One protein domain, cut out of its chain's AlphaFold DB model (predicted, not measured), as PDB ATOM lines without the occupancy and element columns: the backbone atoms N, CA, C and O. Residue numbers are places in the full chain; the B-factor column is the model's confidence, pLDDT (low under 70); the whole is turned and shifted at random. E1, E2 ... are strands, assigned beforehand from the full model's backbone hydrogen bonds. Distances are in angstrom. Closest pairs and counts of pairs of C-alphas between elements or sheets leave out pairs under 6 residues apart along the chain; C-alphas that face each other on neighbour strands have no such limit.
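What this domain is: This is residues 546 to 561 and 572 to 648 of the 1242 residues of an uncharacterized protein of Sodalis sp. 159R (UniProt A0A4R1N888). One strongly twisted, branched sheet is built along the long strand E1, with E6 and E7 one after the other on one side of it and E2 and E3 on the other. From E3 the sheet runs on through E4 to E5, whose hairpin with E4 reaches away from E1 and E6, and the long stretch 609 to 631 loops back from E5 to E6 through the angle between these two parts. The printed part has 93 residues with seven named strands, E1 to E7 in chain order, and no named helix; its neighbour strands are antiparallel. The class is all strand, though the strands hold 42 of the 93 residues. The whole is compact, with a radius of gyration of the C-alphas of 14.1 A, and spans 42 by 37 by 23 A.

How they stand to each other: E1, residues 546 to 554, has staggered pairing. Beside its residues 548 to 554 lies E6, residues 632 to 637, antiparallel at 157 degrees, with N 550 and O 636 2.8 A apart. On that same side, beside residues 546 to 547, lies E7, residues 644 to 646, antiparallel at 133 degrees, with N 546 and O 646 2.8 A apart. On the other side, E2, residues 574 to 576, lies beside residues 552 to 554, antiparallel at 135 degrees, with N 553 and O 575 2.9 A apart. E3, residues 582 to 587, lies beside residues 546 to 550, antiparallel at 122 degrees, with N 547 and O 585 2.9 A apart. E3 and E4, residues 592 to 600, form a hairpin at 158 degrees, with N 586 and O 593 2.8 A apart. E4 and E5, residues 603 to 608, form another at 159 degrees, with N 596 and O 607 2.9 A apart. E3, E4 and E5 are a meander, each strand the antiparallel neighbour of the one before. E1 and E5 are apart, and so are E4 and E6. E2, E5, E6 and E7 are edge strands.

Where its parts are: E1 runs 25.0 A from C-alpha 546 at (24.417, 9.058, -15.025) to C-alpha 554 at (40.991, -7.087, -24.498). E4 measures 25.9 A and ends at C-alpha 600, (28.249, 10.643, -38.156). E3 measures 16.5 A, E5 16.8 A and E6 16.4 A. E2 measures 6.1 A, and E7, 5.5 A, ends at C-alpha 646, (24.128, 13.793, -13.470).

The domain as a whole: The two C-alphas farthest apart, those of Gly 561 and Ser 602, are 45.9 A apart. Residues 562 to 571 are not printed, and C-alphas 561 and 572 are 18.2 A apart across this cut, which lies between E1 and E2. The link from E5 to E6, 23 residues, is long. The mean pLDDT of the printed part is 76.8; it is under 70 at 26 residues, among them 555 to 561, 599 to 603 and 639 to 643.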
ATOM      1  N   ILE A 546      23.632   9.258 -13.807       90.12
ATOM      2  CA  ILE A 546      24.417   9.058 -15.025       90.12
ATOM      3  C   ILE A 546      25.899   9.231 -14.723       90.12
ATOM      4  O   ILE A 546      26.309  10.250 -14.159       90.12
ATOM      5  N   ARG A 547      26.698   8.240 -15.120       89.25
ATOM      6  CA  ARG A 547      28.150   8.199 -14.934       89.25
ATOM      7  C   ARG A 547      28.877   7.982 -16.254       89.25
ATOM      8  O   ARG A 547      28.332   7.357 -17.161       89.25
ATOM      9  N   THR A 548      30.115   8.454 -16.335       86.81
ATOM     10  CA  THR A 548      31.026   8.140 -17.438       86.81
ATOM     11  C   THR A 548      31.267   6.635 -17.504       86.81
ATOM     12  O   THR A 548      31.444   5.970 -16.475       86.81
ATOM     13  N   ALA A 549      31.289   6.105 -18.720       87.62
ATOM     14  CA  ALA A 549      31.620   4.721 -19.001       87.62
ATOM     15  C   ALA A 549      32.701   4.645 -20.086       87.62
ATOM     16  O   ALA A 549      32.917   5.585 -20.847       87.62
ATOM     17  N   GLY A 550      33.388   3.515 -20.146       86.31
ATOM     18  CA  GLY A 550      34.332   3.176 -21.198       86.31
ATOM     19  C   GLY A 550      34.211   1.702 -21.548       86.31
ATOM     20  O   GLY A 550      33.653   0.909 -20.782       86.31
ATOM     21  N   ALA A 551      34.704   1.349 -22.729       87.06
ATOM     22  CA  ALA A 551      34.726  -0.026 -23.185       87.06
ATOM     23  C   ALA A 551      35.987  -0.324 -23.995       87.06
ATOM     24  O   ALA A 551      36.479   0.533 -24.726       87.06
ATOM     25  N   ASP A 552      36.481  -1.552 -23.880       85.50
ATOM     26  CA  ASP A 552      37.577  -2.076 -24.689       85.50
ATOM     27  C   ASP A 552      37.383  -3.568 -24.973       85.50
ATOM     28  O   ASP A 552      36.737  -4.290 -24.211       85.50
ATOM     29  N   PHE A 553      37.953  -4.043 -26.077       82.38
ATOM     30  CA  PHE A 553      38.070  -5.469 -26.370       82.38
ATOM     31  C   PHE A 553      39.485  -5.938 -26.064       82.38
ATOM     32  O   PHE A 553      40.385  -5.740 -26.877       82.38
ATOM     33  N   SER A 554      39.679  -6.597 -24.923       75.81
ATOM     34  CA  SER A 554      40.991  -7.087 -24.498       75.81
ATOM     35  C   SER A 554      41.232  -8.539 -24.901       75.81
ATOM     36  O   SER A 554      40.428  -9.431 -24.615       75.81
ATOM     37  N   ARG A 555      42.393  -8.776 -25.516       67.56
ATOM     38  CA  ARG A 555      42.934 -10.101 -25.856       67.56
ATOM     39  C   ARG A 555      43.699 -10.750 -24.695       67.56
ATOM     40  O   ARG A 555      43.933 -11.956 -24.714       67.56
ATOM     41  N   LEU A 556      44.060  -9.979 -23.659       59.34
ATOM     42  CA  LEU A 556      44.848 -10.458 -22.507       59.34
ATOM     43  C   LEU A 556      44.143 -11.558 -21.711       59.34
ATOM     44  O   LEU A 556      44.806 -12.446 -21.188       59.34
ATOM     45  N   ASN A 557      42.810 -11.550 -21.672       54.84
ATOM     46  CA  ASN A 557      42.037 -12.565 -20.954       54.84
ATOM     47  C   ASN A 557      42.114 -13.966 -21.594       54.84
ATOM     48  O   ASN A 557      41.764 -14.937 -20.939       54.84
ATOM     49  N   TYR A 558      42.572 -14.080 -22.847       54.25
ATOM     50  CA  TYR A 558      42.829 -15.365 -23.516       54.25
ATOM     51  C   TYR A 558      44.281 -15.846 -23.347       54.25
ATOM     52  O   TYR A 558      44.587 -16.998 -23.643       54.25
ATOM     53  N   LEU A 559      45.177 -14.966 -22.882       53.75
ATOM     54  CA  LEU A 559      46.604 -15.237 -22.666       53.75
ATOM     55  C   LEU A 559      46.934 -15.544 -21.193       53.75
ATOM     56  O   LEU A 559      48.096 -15.777 -20.863       53.75
ATOM     57  N   THR A 560      45.936 -15.564 -20.299       51.00
ATOM     58  CA  THR A 560      46.123 -15.947 -18.892       51.00
ATOM     59  C   THR A 560      46.533 -17.420 -18.812       51.00
ATOM     60  O   THR A 560      45.696 -18.310 -18.951       51.00
ATOM     61  N   GLY A 561      47.835 -17.663 -18.630       53.78
ATOM     62  CA  GLY A 561      48.455 -18.992 -18.601       53.78
ATOM     63  C   GLY A 561      49.837 -19.073 -19.268       53.78
ATOM     64  O   GLY A 561      50.510 -20.087 -19.112       53.78
ATOM     65  N   LYS A 572      49.702  -3.130 -27.515       48.88
ATOM     66  CA  LYS A 572      48.424  -2.820 -26.842       48.88
ATOM     67  C   LYS A 572      47.450  -3.978 -27.114       48.88
ATOM     68  O   LYS A 572      47.023  -4.127 -28.256       48.88
ATOM     69  N   PRO A 573      47.058  -4.795 -26.122       56.59
ATOM     70  CA  PRO A 573      46.254  -5.993 -26.384       56.59
ATOM     71  C   PRO A 573      44.753  -5.701 -26.470       56.59
ATOM     72  O   PRO A 573      43.958  -6.635 -26.566       56.59
ATOM     73  N   ALA A 574      44.370  -4.429 -26.355       66.62
ATOM     74  CA  ALA A 574      42.995  -3.986 -26.239       66.62
ATOM     75  C   ALA A 574      42.622  -3.074 -27.410       66.62
ATOM     76  O   ALA A 574      43.263  -2.040 -27.614       66.62
ATOM     77  N   VAL A 575      41.592  -3.458 -28.163       75.38
ATOM     78  CA  VAL A 575      40.972  -2.590 -29.168       75.38
ATOM     79  C   VAL A 575      40.088  -1.591 -28.429       75.38
ATOM     80  O   VAL A 575      39.202  -1.995 -27.677       75.38
ATOM     81  N   GLN A 576      40.373  -0.303 -28.606       81.31
ATOM     82  CA  GLN A 576      39.683   0.792 -27.927       81.31
ATOM     83  C   GLN A 576      38.478   1.277 -28.739       81.31
ATOM     84  O   GLN A 576      38.345   0.970 -29.929       81.31
ATOM     85  N   LEU A 577      37.616   2.058 -28.086       77.56
ATOM     86  CA  LEU A 577      36.574   2.829 -28.759       77.56
ATOM     87  C   LEU A 577      37.180   3.827 -29.748       77.56
ATOM     88  O   LEU A 577      38.243   4.394 -29.498       77.56
ATOM     89  N   LEU A 578      36.456   4.081 -30.835       75.00
ATOM     90  CA  LEU A 578      36.774   5.135 -31.787       75.00
ATOM     91  C   LEU A 578      36.896   6.489 -31.067       75.00
ATOM     92  O   LEU A 578      36.045   6.822 -30.228       75.00
ATOM     93  N   PRO A 579      37.902   7.309 -31.423       65.56
ATOM     94  CA  PRO A 579      37.971   8.689 -30.969       65.56
ATOM     95  C   PRO A 579      36.668   9.429 -31.302       65.56
ATOM     96  O   PRO A 579      36.241   9.445 -32.454       65.56
ATOM     97  N   GLY A 580      36.030  10.032 -30.294       70.38
ATOM     98  CA  GLY A 580      34.765  10.765 -30.456       70.38
ATOM     99  C   GLY A 580      33.492   9.990 -30.089       70.38
ATOM    100  O   GLY A 580      32.405  10.540 -30.245       70.38
ATOM    101  N   ILE A 581      33.608   8.754 -29.586       82.75
ATOM    102  CA  ILE A 581      32.501   8.042 -28.930       82.75
ATOM    103  C   ILE A 581      32.547   8.291 -27.422       82.75
ATOM    104  O   ILE A 581      33.536   7.972 -26.762       82.75
ATOM    105  N   ASP A 582      31.453   8.807 -26.870       86.81
ATOM    106  CA  ASP A 582      31.271   8.997 -25.435       86.81
ATOM    107  C   ASP A 582      30.237   7.996 -24.909       86.81
ATOM    108  O   ASP A 582      29.072   7.987 -25.318       86.81
ATOM    109  N   LEU A 583      30.675   7.122 -23.999       90.38
ATOM    110  CA  LEU A 583      29.800   6.167 -23.330       90.38
ATOM    111  C   LEU A 583      29.392   6.686 -21.956       90.38
ATOM    112  O   LEU A 583      30.213   7.178 -21.179       90.38
ATOM    113  N   PHE A 584      28.120   6.499 -21.617       91.62
ATOM    114  CA  PHE A 584      27.632   6.766 -20.273       91.62
ATOM    115  C   PHE A 584      26.628   5.726 -19.799       91.62
ATOM    116  O   PHE A 584      25.806   5.204 -20.552       91.62
ATOM    117  N   LEU A 585      26.717   5.431 -18.508       91.62
ATOM    118  CA  LEU A 585      25.887   4.468 -17.809       91.62
ATOM    119  C   LEU A 585      24.832   5.227 -17.009       91.62
ATOM    120  O   LEU A 585      25.162   6.022 -16.130       91.62
ATOM    121  N   ALA A 586      23.565   4.978 -17.322       91.50
ATOM    122  CA  ALA A 586      22.407   5.524 -16.634       91.50
ATOM    123  C   ALA A 586      21.798   4.445 -15.729       91.50
ATOM    124  O   ALA A 586      21.391   3.381 -16.196       91.50
ATOM    125  N   SER A 587      21.748   4.718 -14.427       90.56
ATOM    126  CA  SER A 587      21.299   3.763 -13.412       90.56
ATOM    127  C   SER A 587      20.173   4.326 -12.549       90.56
ATOM    128  O   SER A 587      20.209   5.469 -12.090       90.56
ATOM    129  N   THR A 588      19.175   3.487 -12.297       88.44
ATOM    130  CA  THR A 588      18.129   3.679 -11.286       88.44
ATOM    131  C   THR A 588      18.215   2.546 -10.262       88.44
ATOM    132  O   THR A 588      18.947   1.580 -10.459       88.44
ATOM    133  N   ALA A 589      17.406   2.593  -9.201       81.75
ATOM    134  CA  ALA A 589      17.329   1.493  -8.235       81.75
ATOM    135  C   ALA A 589      16.867   0.147  -8.843       81.75
ATOM    136  O   ALA A 589      17.026  -0.887  -8.203       81.75
ATOM    137  N   LYS A 590      16.264   0.147 -10.044       84.06
ATOM    138  CA  LYS A 590      15.658  -1.046 -10.667       84.06
ATOM    139  C   LYS A 590      16.305  -1.474 -11.986       84.06
ATOM    140  O   LYS A 590      16.084  -2.604 -12.409       84.06
ATOM    141  N   ALA A 591      17.044  -0.593 -12.660       88.62
ATOM    142  CA  ALA A 591      17.566  -0.854 -14.000       88.62
ATOM    143  C   ALA A 591      18.823  -0.033 -14.314       88.62
ATOM    144  O   ALA A 591      18.949   1.114 -13.880       88.62
ATOM    145  N   GLU A 592      19.701  -0.625 -15.125       90.81
ATOM    146  CA  GLU A 592      20.924  -0.033 -15.675       90.81
ATOM    147  C   GLU A 592      20.864  -0.077 -17.207       90.81
ATOM    148  O   GLU A 592      20.586  -1.131 -17.790       90.81
ATOM    149  N   HIS A 593      21.136   1.058 -17.852       93.06
ATOM    150  CA  HIS A 593      21.226   1.191 -19.306       93.06
ATOM    151  C   HIS A 593      22.525   1.891 -19.702       93.06
ATOM    152  O   HIS A 593      22.970   2.816 -19.021       93.06
ATOM    153  N   ILE A 594      23.127   1.463 -20.813       92.44
ATOM    154  CA  ILE A 594      24.348   2.077 -21.356       92.44
ATOM    155  C   ILE A 594      24.004   2.760 -22.668       92.44
ATOM    156  O   ILE A 594      23.426   2.143 -23.568       92.44
ATOM    157  N   PHE A 595      24.396   4.020 -22.775       92.81
ATOM    158  CA  PHE A 595      24.198   4.845 -23.950       92.81
ATOM    159  C   PHE A 595      25.541   5.185 -24.586       92.81
ATOM    160  O   PHE A 595      26.523   5.439 -23.888       92.81
ATOM    161  N   ALA A 596      25.552   5.199 -25.913       91.25
ATOM    162  CA  ALA A 596      26.628   5.745 -26.717       91.25
ATOM    163  C   ALA A 596      26.149   7.017 -27.398       91.25
ATOM    164  O   ALA A 596      25.150   6.997 -28.125       91.25
ATOM    165  N   LEU A 597      26.885   8.097 -27.169       88.50
ATOM    166  CA  LEU A 597      26.832   9.301 -27.972       88.50
ATOM    167  C   LEU A 597      27.987   9.240 -28.967       88.50
ATOM    168  O   LEU A 597      29.148   9.144 -28.576       88.50
ATOM    169  N   GLY A 598      27.663   9.288 -30.251       80.50
ATOM    170  CA  GLY A 598      28.657   9.377 -31.310       80.50
ATOM    171  C   GLY A 598      28.238  10.374 -32.373       80.50
ATOM    172  O   GLY A 598      27.161  10.969 -32.304       80.50
ATOM    173  N   ARG A 599      29.111  10.573 -33.358       68.06
ATOM    174  CA  ARG A 599      28.890  11.493 -34.473       68.06
ATOM    175  C   ARG A 599      29.011  10.747 -35.799       68.06
ATOM    176  O   ARG A 599      29.843   9.852 -35.921       68.06
ATOM    177  N   ASP A 600      28.177  11.106 -36.767       59.53
ATOM    178  CA  ASP A 600      28.249  10.643 -38.156       59.53
ATOM    179  C   ASP A 600      28.007  11.804 -39.146       59.53
ATOM    180  O   ASP A 600      27.959  12.974 -38.754       59.53
ATOM    181  N   GLU A 601      27.865  11.488 -40.438       47.00
ATOM    182  CA  GLU A 601      27.579  12.448 -41.520       47.00
ATOM    183  C   GLU A 601      26.314  13.294 -41.278       47.00
ATOM    184  O   GLU A 601      26.173  14.386 -41.826       47.00
ATOM    185  N   SER A 602      25.394  12.812 -40.442       44.84
ATOM    186  CA  SER A 602      24.091  13.414 -40.163       44.84
ATOM    187  C   SER A 602      24.023  14.164 -38.821       44.84
ATOM    188  O   SER A 602      22.963  14.697 -38.468       44.84
ATOM    189  N   GLY A 603      25.143  14.241 -38.092       55.44
ATOM    190  CA  GLY A 603      25.278  14.931 -36.808       55.44
ATOM    191  C   GLY A 603      25.523  13.976 -35.638       55.44
ATOM    192  O   GLY A 603      26.127  12.917 -35.795       55.44
ATOM    193  N   TYR A 604      25.088  14.366 -34.438       71.31
ATOM    194  CA  TYR A 604      25.119  13.466 -33.288       71.31
ATOM    195  C   TYR A 604      24.035  12.400 -33.402       71.31
ATOM    196  O   TYR A 604      22.893  12.693 -33.753       71.31
ATOM    197  N   TRP A 605      24.377  11.182 -33.006       82.31
ATOM    198  CA  TRP A 605      23.425  10.119 -32.734       82.31
ATOM    199  C   TRP A 605      23.594   9.660 -31.287       82.31
ATOM    200  O   TRP A 605      24.701   9.599 -30.752       82.31
ATOM    201  N   LEU A 606      22.474   9.324 -30.654       86.56
ATOM    202  CA  LEU A 606      22.433   8.786 -29.304       86.56
ATOM    203  C   LEU A 606      21.691   7.457 -29.347       86.56
ATOM    204  O   LEU A 606      20.534   7.402 -29.762       86.56
ATOM    205  N   LYS A 607      22.367   6.375 -28.958       88.69
ATOM    206  CA  LYS A 607      21.798   5.024 -28.990       88.69
ATOM    207  C   LYS A 607      22.014   4.309 -27.669       88.69
ATOM    208  O   LYS A 607      23.112   4.318 -27.116       88.69
ATOM    209  N   ARG A 608      20.974   3.621 -27.200       91.12
ATOM    210  CA  ARG A 608      21.087   2.647 -26.114       91.12
ATOM    211  C   ARG A 608      21.740   1.373 -26.645       91.12
ATOM    212  O   ARG A 608      21.197   0.719 -27.531       91.12
ATOM    213  N   ILE A 609      22.901   1.026 -26.099       90.81
ATOM    214  CA  ILE A 609      23.709  -0.119 -26.540       90.81
ATOM    215  C   ILE A 609      23.770  -1.249 -25.507       90.81
ATOM    216  O   ILE A 609      23.949  -2.408 -25.892       90.81
ATOM    217  N   ASP A 610      23.557  -0.934 -24.224       91.56
ATOM    218  CA  ASP A 610      23.628  -1.870 -23.091       91.56
ATOM    219  C   ASP A 610      24.871  -2.782 -23.143       91.56
ATOM    220  O   ASP A 610      25.896  -2.409 -23.701       91.56
ATOM    221  N   ARG A 611      24.838  -3.969 -22.528       89.44
ATOM    222  CA  ARG A 611      25.973  -4.914 -22.481       89.44
ATOM    223  C   ARG A 611      25.968  -5.918 -23.644       89.44
ATOM    224  O   ARG A 611      26.424  -7.047 -23.491       89.44
ATOM    225  N   ARG A 612      25.406  -5.541 -24.799       87.56
ATOM    226  CA  ARG A 612      25.305  -6.418 -25.979       87.56
ATOM    227  C   ARG A 612      26.532  -6.265 -26.866       87.56
ATOM    228  O   ARG A 612      26.738  -5.205 -27.441       87.56
ATOM    229  N   LEU A 613      27.306  -7.337 -26.998       84.94
ATOM    230  CA  LEU A 613      28.616  -7.338 -27.653       84.94
ATOM    231  C   LEU A 613      28.575  -6.827 -29.109       84.94
ATOM    232  O   LEU A 613      29.417  -6.021 -29.496       84.94
ATOM    233  N   GLU A 614      27.545  -7.202 -29.869       84.88
ATOM    234  CA  GLU A 614      27.330  -6.791 -31.269       84.88
ATOM    235  C   GLU A 614      27.232  -5.267 -31.453       84.88
ATOM    236  O   GLU A 614      27.695  -4.728 -32.457       84.88
ATOM    237  N   ASN A 615      26.689  -4.557 -30.458       87.94
ATOM    238  CA  ASN A 615      26.491  -3.110 -30.524       87.94
ATOM    239  C   ASN A 615      27.801  -2.319 -30.395       87.94
ATOM    240  O   ASN A 615      27.837  -1.146 -30.759       87.94
ATOM    241  N   TYR A 616      28.868  -2.942 -29.884       87.19
ATOM    242  CA  TYR A 616      30.163  -2.288 -29.694       87.19
ATOM    243  C   TYR A 616      31.069  -2.425 -30.913       87.19
ATOM    244  O   TYR A 616      31.922  -1.572 -31.106       87.19
ATOM    245  N   PHE A 617      30.886  -3.436 -31.767       83.94
ATOM    246  CA  PHE A 617      31.712  -3.623 -32.966       83.94
ATOM    247  C   PHE A 617      31.837  -2.387 -33.874       83.94
ATOM    248  O   PHE A 617      32.971  -2.067 -34.235       83.94
ATOM    249  N   PRO A 618      30.755  -1.657 -34.222       81.69
ATOM    250  CA  PRO A 618      30.873  -0.451 -35.045       81.69
ATOM    251  C   PRO A 618      31.486   0.743 -34.296       81.69
ATOM    252  O   PRO A 618      31.740   1.771 -34.912       81.69
ATOM    253  N   LEU A 619      31.703   0.630 -32.980       82.94
ATOM    254  CA  LEU A 619      32.224   1.698 -32.125       82.94
ATOM    255  C   LEU A 619      33.725   1.564 -31.846       82.94
ATOM    256  O   LEU A 619      34.264   2.398 -31.128       82.94
ATOM    257  N   MET A 620      34.393   0.526 -32.360       82.19
ATOM    258  CA  MET A 620      35.790   0.196 -32.049       82.19
ATOM    259  C   MET A 620      36.752   0.616 -33.163       82.19
ATOM    260  O   MET A 620      36.416   0.545 -34.343       82.19
ATOM    261  N   GLU A 621      37.984   0.985 -32.799       73.06
ATOM    262  CA  GLU A 621      39.038   1.408 -33.741       73.06
ATOM    263  C   GLU A 621      39.397   0.335 -34.783       73.06
ATOM    264  O   GLU A 621      39.848   0.646 -35.888       73.06
ATOM    265  N   LYS A 622      39.196  -0.942 -34.440       74.12
ATOM    266  CA  LYS A 622      39.385  -2.085 -35.333       74.12
ATOM    267  C   LYS A 622      38.115  -2.926 -35.352       74.12
ATOM    268  O   LYS A 622      37.578  -3.269 -34.301       74.12
ATOM    269  N   ASN A 623      37.683  -3.329 -36.548       71.06
ATOM    270  CA  ASN A 623      36.596  -4.292 -36.684       71.06
ATOM    271  C   ASN A 623      37.045  -5.661 -36.143       71.06
ATOM    272  O   ASN A 623      37.884  -6.333 -36.742       71.06
ATOM    273  N   VAL A 624      36.482  -6.056 -35.001       71.25
ATOM    274  CA  VAL A 624      36.741  -7.340 -34.330       71.25
ATOM    275  C   VAL A 624      35.623  -8.363 -34.551       71.25
ATOM    276  O   VAL A 624      35.687  -9.457 -33.997       71.25
ATOM    277  N   ALA A 625      34.623  -8.066 -35.391       72.06
ATOM    278  CA  ALA A 625      33.464  -8.938 -35.604       72.06
ATOM    279  C   ALA A 625      33.832 -10.334 -36.149       72.06
ATOM    280  O   ALA A 625      33.116 -11.293 -35.884       72.06
ATOM    281  N   GLY A 626      34.951 -10.472 -36.872       66.75
ATOM    282  CA  GLY A 626      35.459 -11.764 -37.364       66.75
ATOM    283  C   GLY A 626      36.411 -12.497 -36.406       66.75
ATOM    284  O   GLY A 626      36.668 -13.681 -36.586       66.75
ATOM    285  N   GLU A 627      36.925 -11.815 -35.378       67.31
ATOM    286  CA  GLU A 627      37.905 -12.355 -34.422       67.31
ATOM    287  C   GLU A 627      37.363 -12.382 -32.979       67.31
ATOM    288  O   GLU A 627      38.120 -12.673 -32.055       67.31
ATOM    289  N   TYR A 628      36.073 -12.088 -32.761       68.38
ATOM    290  CA  TYR A 628      35.487 -11.835 -31.435       68.38
ATOM    291  C   TYR A 628      35.707 -12.967 -30.423       68.38
ATOM    292  O   TYR A 628      35.796 -12.703 -29.231       68.38
ATOM    293  N   GLN A 629      35.858 -14.211 -30.883       68.94
ATOM    294  CA  GLN A 629      36.185 -15.364 -30.039       68.94
ATOM    295  C   GLN A 629      37.518 -15.218 -29.283       68.94
ATOM    296  O   GLN A 629      37.714 -15.877 -28.271       68.94
ATOM    297  N   PHE A 630      38.422 -14.349 -29.745       67.56
ATOM    298  CA  PHE A 630      39.724 -14.089 -29.124       67.56
ATOM    299  C   PHE A 630      39.752 -12.817 -28.265       67.56
ATOM    300  O   PHE A 630      40.798 -12.495 -27.700       67.56
ATOM    301  N   TYR A 631      38.638 -12.087 -28.156       72.25
ATOM    302  CA  TYR A 631      38.560 -10.830 -27.413       72.25
ATOM    303  C   TYR A 631      37.405 -10.852 -26.411       72.25
ATOM    304  O   TYR A 631      36.309 -11.320 -26.705       72.25
ATOM    305  N   ARG A 632      37.619 -10.280 -25.223       80.44
ATOM    306  CA  ARG A 632      36.551 -10.062 -24.238       80.44
ATOM    307  C   ARG A 632      36.216  -8.577 -24.156       80.44
ATOM    308  O   ARG A 632      37.118  -7.769 -23.953       80.44
ATOM    309  N   LEU A 633      34.930  -8.244 -24.280       83.31
ATOM    310  CA  LEU A 633      34.425  -6.893 -24.034       83.31
ATOM    311  C   LEU A 633      34.505  -6.588 -22.534       83.31
ATOM    312  O   LEU A 633      33.830  -7.231 -21.725       83.31
ATOM    313  N   ASN A 634      35.307  -5.595 -22.182       84.69
ATOM    314  CA  ASN A 634      35.358  -5.003 -20.857       84.69
ATOM    315  C   ASN A 634      34.568  -3.696 -20.890       84.69
ATOM    316  O   ASN A 634      34.786  -2.872 -21.771       84.69
ATOM    317  N   ILE A 635      33.654  -3.512 -19.938       83.88
ATOM    318  CA  ILE A 635      32.925  -2.255 -19.734       83.88
ATOM    319  C   ILE A 635      33.235  -1.797 -18.320       83.88
ATOM    320  O   ILE A 635      32.993  -2.541 -17.367       83.88
ATOM    321  N   TYR A 636      33.741  -0.580 -18.191       85.25
ATOM    322  CA  TYR A 636      34.091   0.026 -16.913       85.25
ATOM    323  C   TYR A 636      33.385   1.370 -16.762       85.25
ATOM    324  O   TYR A 636      33.109   2.065 -17.738       85.25
ATOM    325  N   SER A 637      33.076   1.739 -15.524       79.88
ATOM    326  CA  SER A 637      32.482   3.031 -15.176       79.88
ATOM    327  C   SER A 637      33.298   3.683 -14.077       79.88
ATOM    328  O   SER A 637      33.867   2.983 -13.240       79.88
ATOM    329  N   SER A 638      33.340   5.011 -14.038       70.88
ATOM    330  CA  SER A 638      34.003   5.705 -12.936       70.88
ATOM    331  C   SER A 638      33.234   5.485 -11.621       70.88
ATOM    332  O   SER A 638      32.067   5.855 -11.466       70.88
ATOM    333  N   GLU A 639      33.874   4.839 -10.648       57.59
ATOM    334  CA  GLU A 639      33.235   4.538  -9.358       57.59
ATOM    335  C   GLU A 639      33.293   5.714  -8.357       57.59
ATOM    336  O   GLU A 639      32.595   5.689  -7.345       57.59
ATOM    337  N   GLY A 640      34.034   6.789  -8.666       56.22
ATOM    338  CA  GLY A 640      34.183   7.991  -7.829       56.22
ATOM    339  C   GLY A 640      33.326   9.203  -8.241       56.22
ATOM    340  O   GLY A 640      32.727   9.240  -9.315       56.22
ATOM    341  N   THR A 641      33.313  10.250  -7.405       50.53
ATOM    342  CA  THR A 641      32.580  11.517  -7.645       50.53
ATOM    343  C   THR A 641      33.018  12.257  -8.917       50.53
ATOM    344  O   THR A 641      32.231  13.009  -9.483       50.53
ATOM    345  N   GLY A 642      34.241  12.011  -9.399       53.16
ATOM    346  CA  GLY A 642      34.835  12.663 -10.572       53.16
ATOM    347  C   GLY A 642      34.297  12.230 -11.941       53.16
ATOM    348  O   GLY A 642      34.782  12.740 -12.947       53.16
ATOM    349  N   GLY A 643      33.320  11.319 -12.016       65.25
ATOM    350  CA  GLY A 643      32.710  10.935 -13.295       65.25
ATOM    351  C   GLY A 643      31.197  10.746 -13.258       65.25
ATOM    352  O   GLY A 643      30.639  10.057 -14.104       65.25
ATOM    353  N   VAL A 644      30.512  11.391 -12.310       79.44
ATOM    354  CA  VAL A 644      29.053  11.545 -12.354       79.44
ATOM    355  C   VAL A 644      28.718  12.728 -13.262       79.44
ATOM    356  O   VAL A 644      29.027  13.867 -12.927       79.44
ATOM    357  N   TYR A 645      28.054  12.476 -14.390       79.31
ATOM    358  CA  TYR A 645      27.517  13.545 -15.237       79.31
ATOM    359  C   TYR A 645      26.264  14.170 -14.629       79.31
ATOM    360  O   TYR A 645      26.040  15.371 -14.747       79.31
ATOM    361  N   LYS A 646      25.429  13.355 -13.975       86.19
ATOM    362  CA  LYS A 646      24.128  13.793 -13.470       86.19
ATOM    363  C   LYS A 646      23.625  12.886 -12.347       86.19
ATOM    364  O   LYS A 646      23.768  11.670 -12.418       86.19
ATOM    365  N   THR A 647      22.978  13.463 -11.336       84.44
ATOM    366  CA  THR A 647      22.226  12.719 -10.309       84.44
ATOM    367  C   THR A 647      20.743  12.624 -10.676       84.44
ATOM    368  O   THR A 647      20.210  13.522 -11.331       84.44
ATOM    369  N   GLY A 648      20.066  11.561 -10.233       81.62
ATOM    370  CA  GLY A 648      18.635  11.369 -10.503       81.62
ATOM    371  C   GLY A 648      17.767  12.539 -10.020       81.62
ATOM    372  O   GLY A 648      18.042  13.133  -8.976       81.62
TER     373      GLY A 648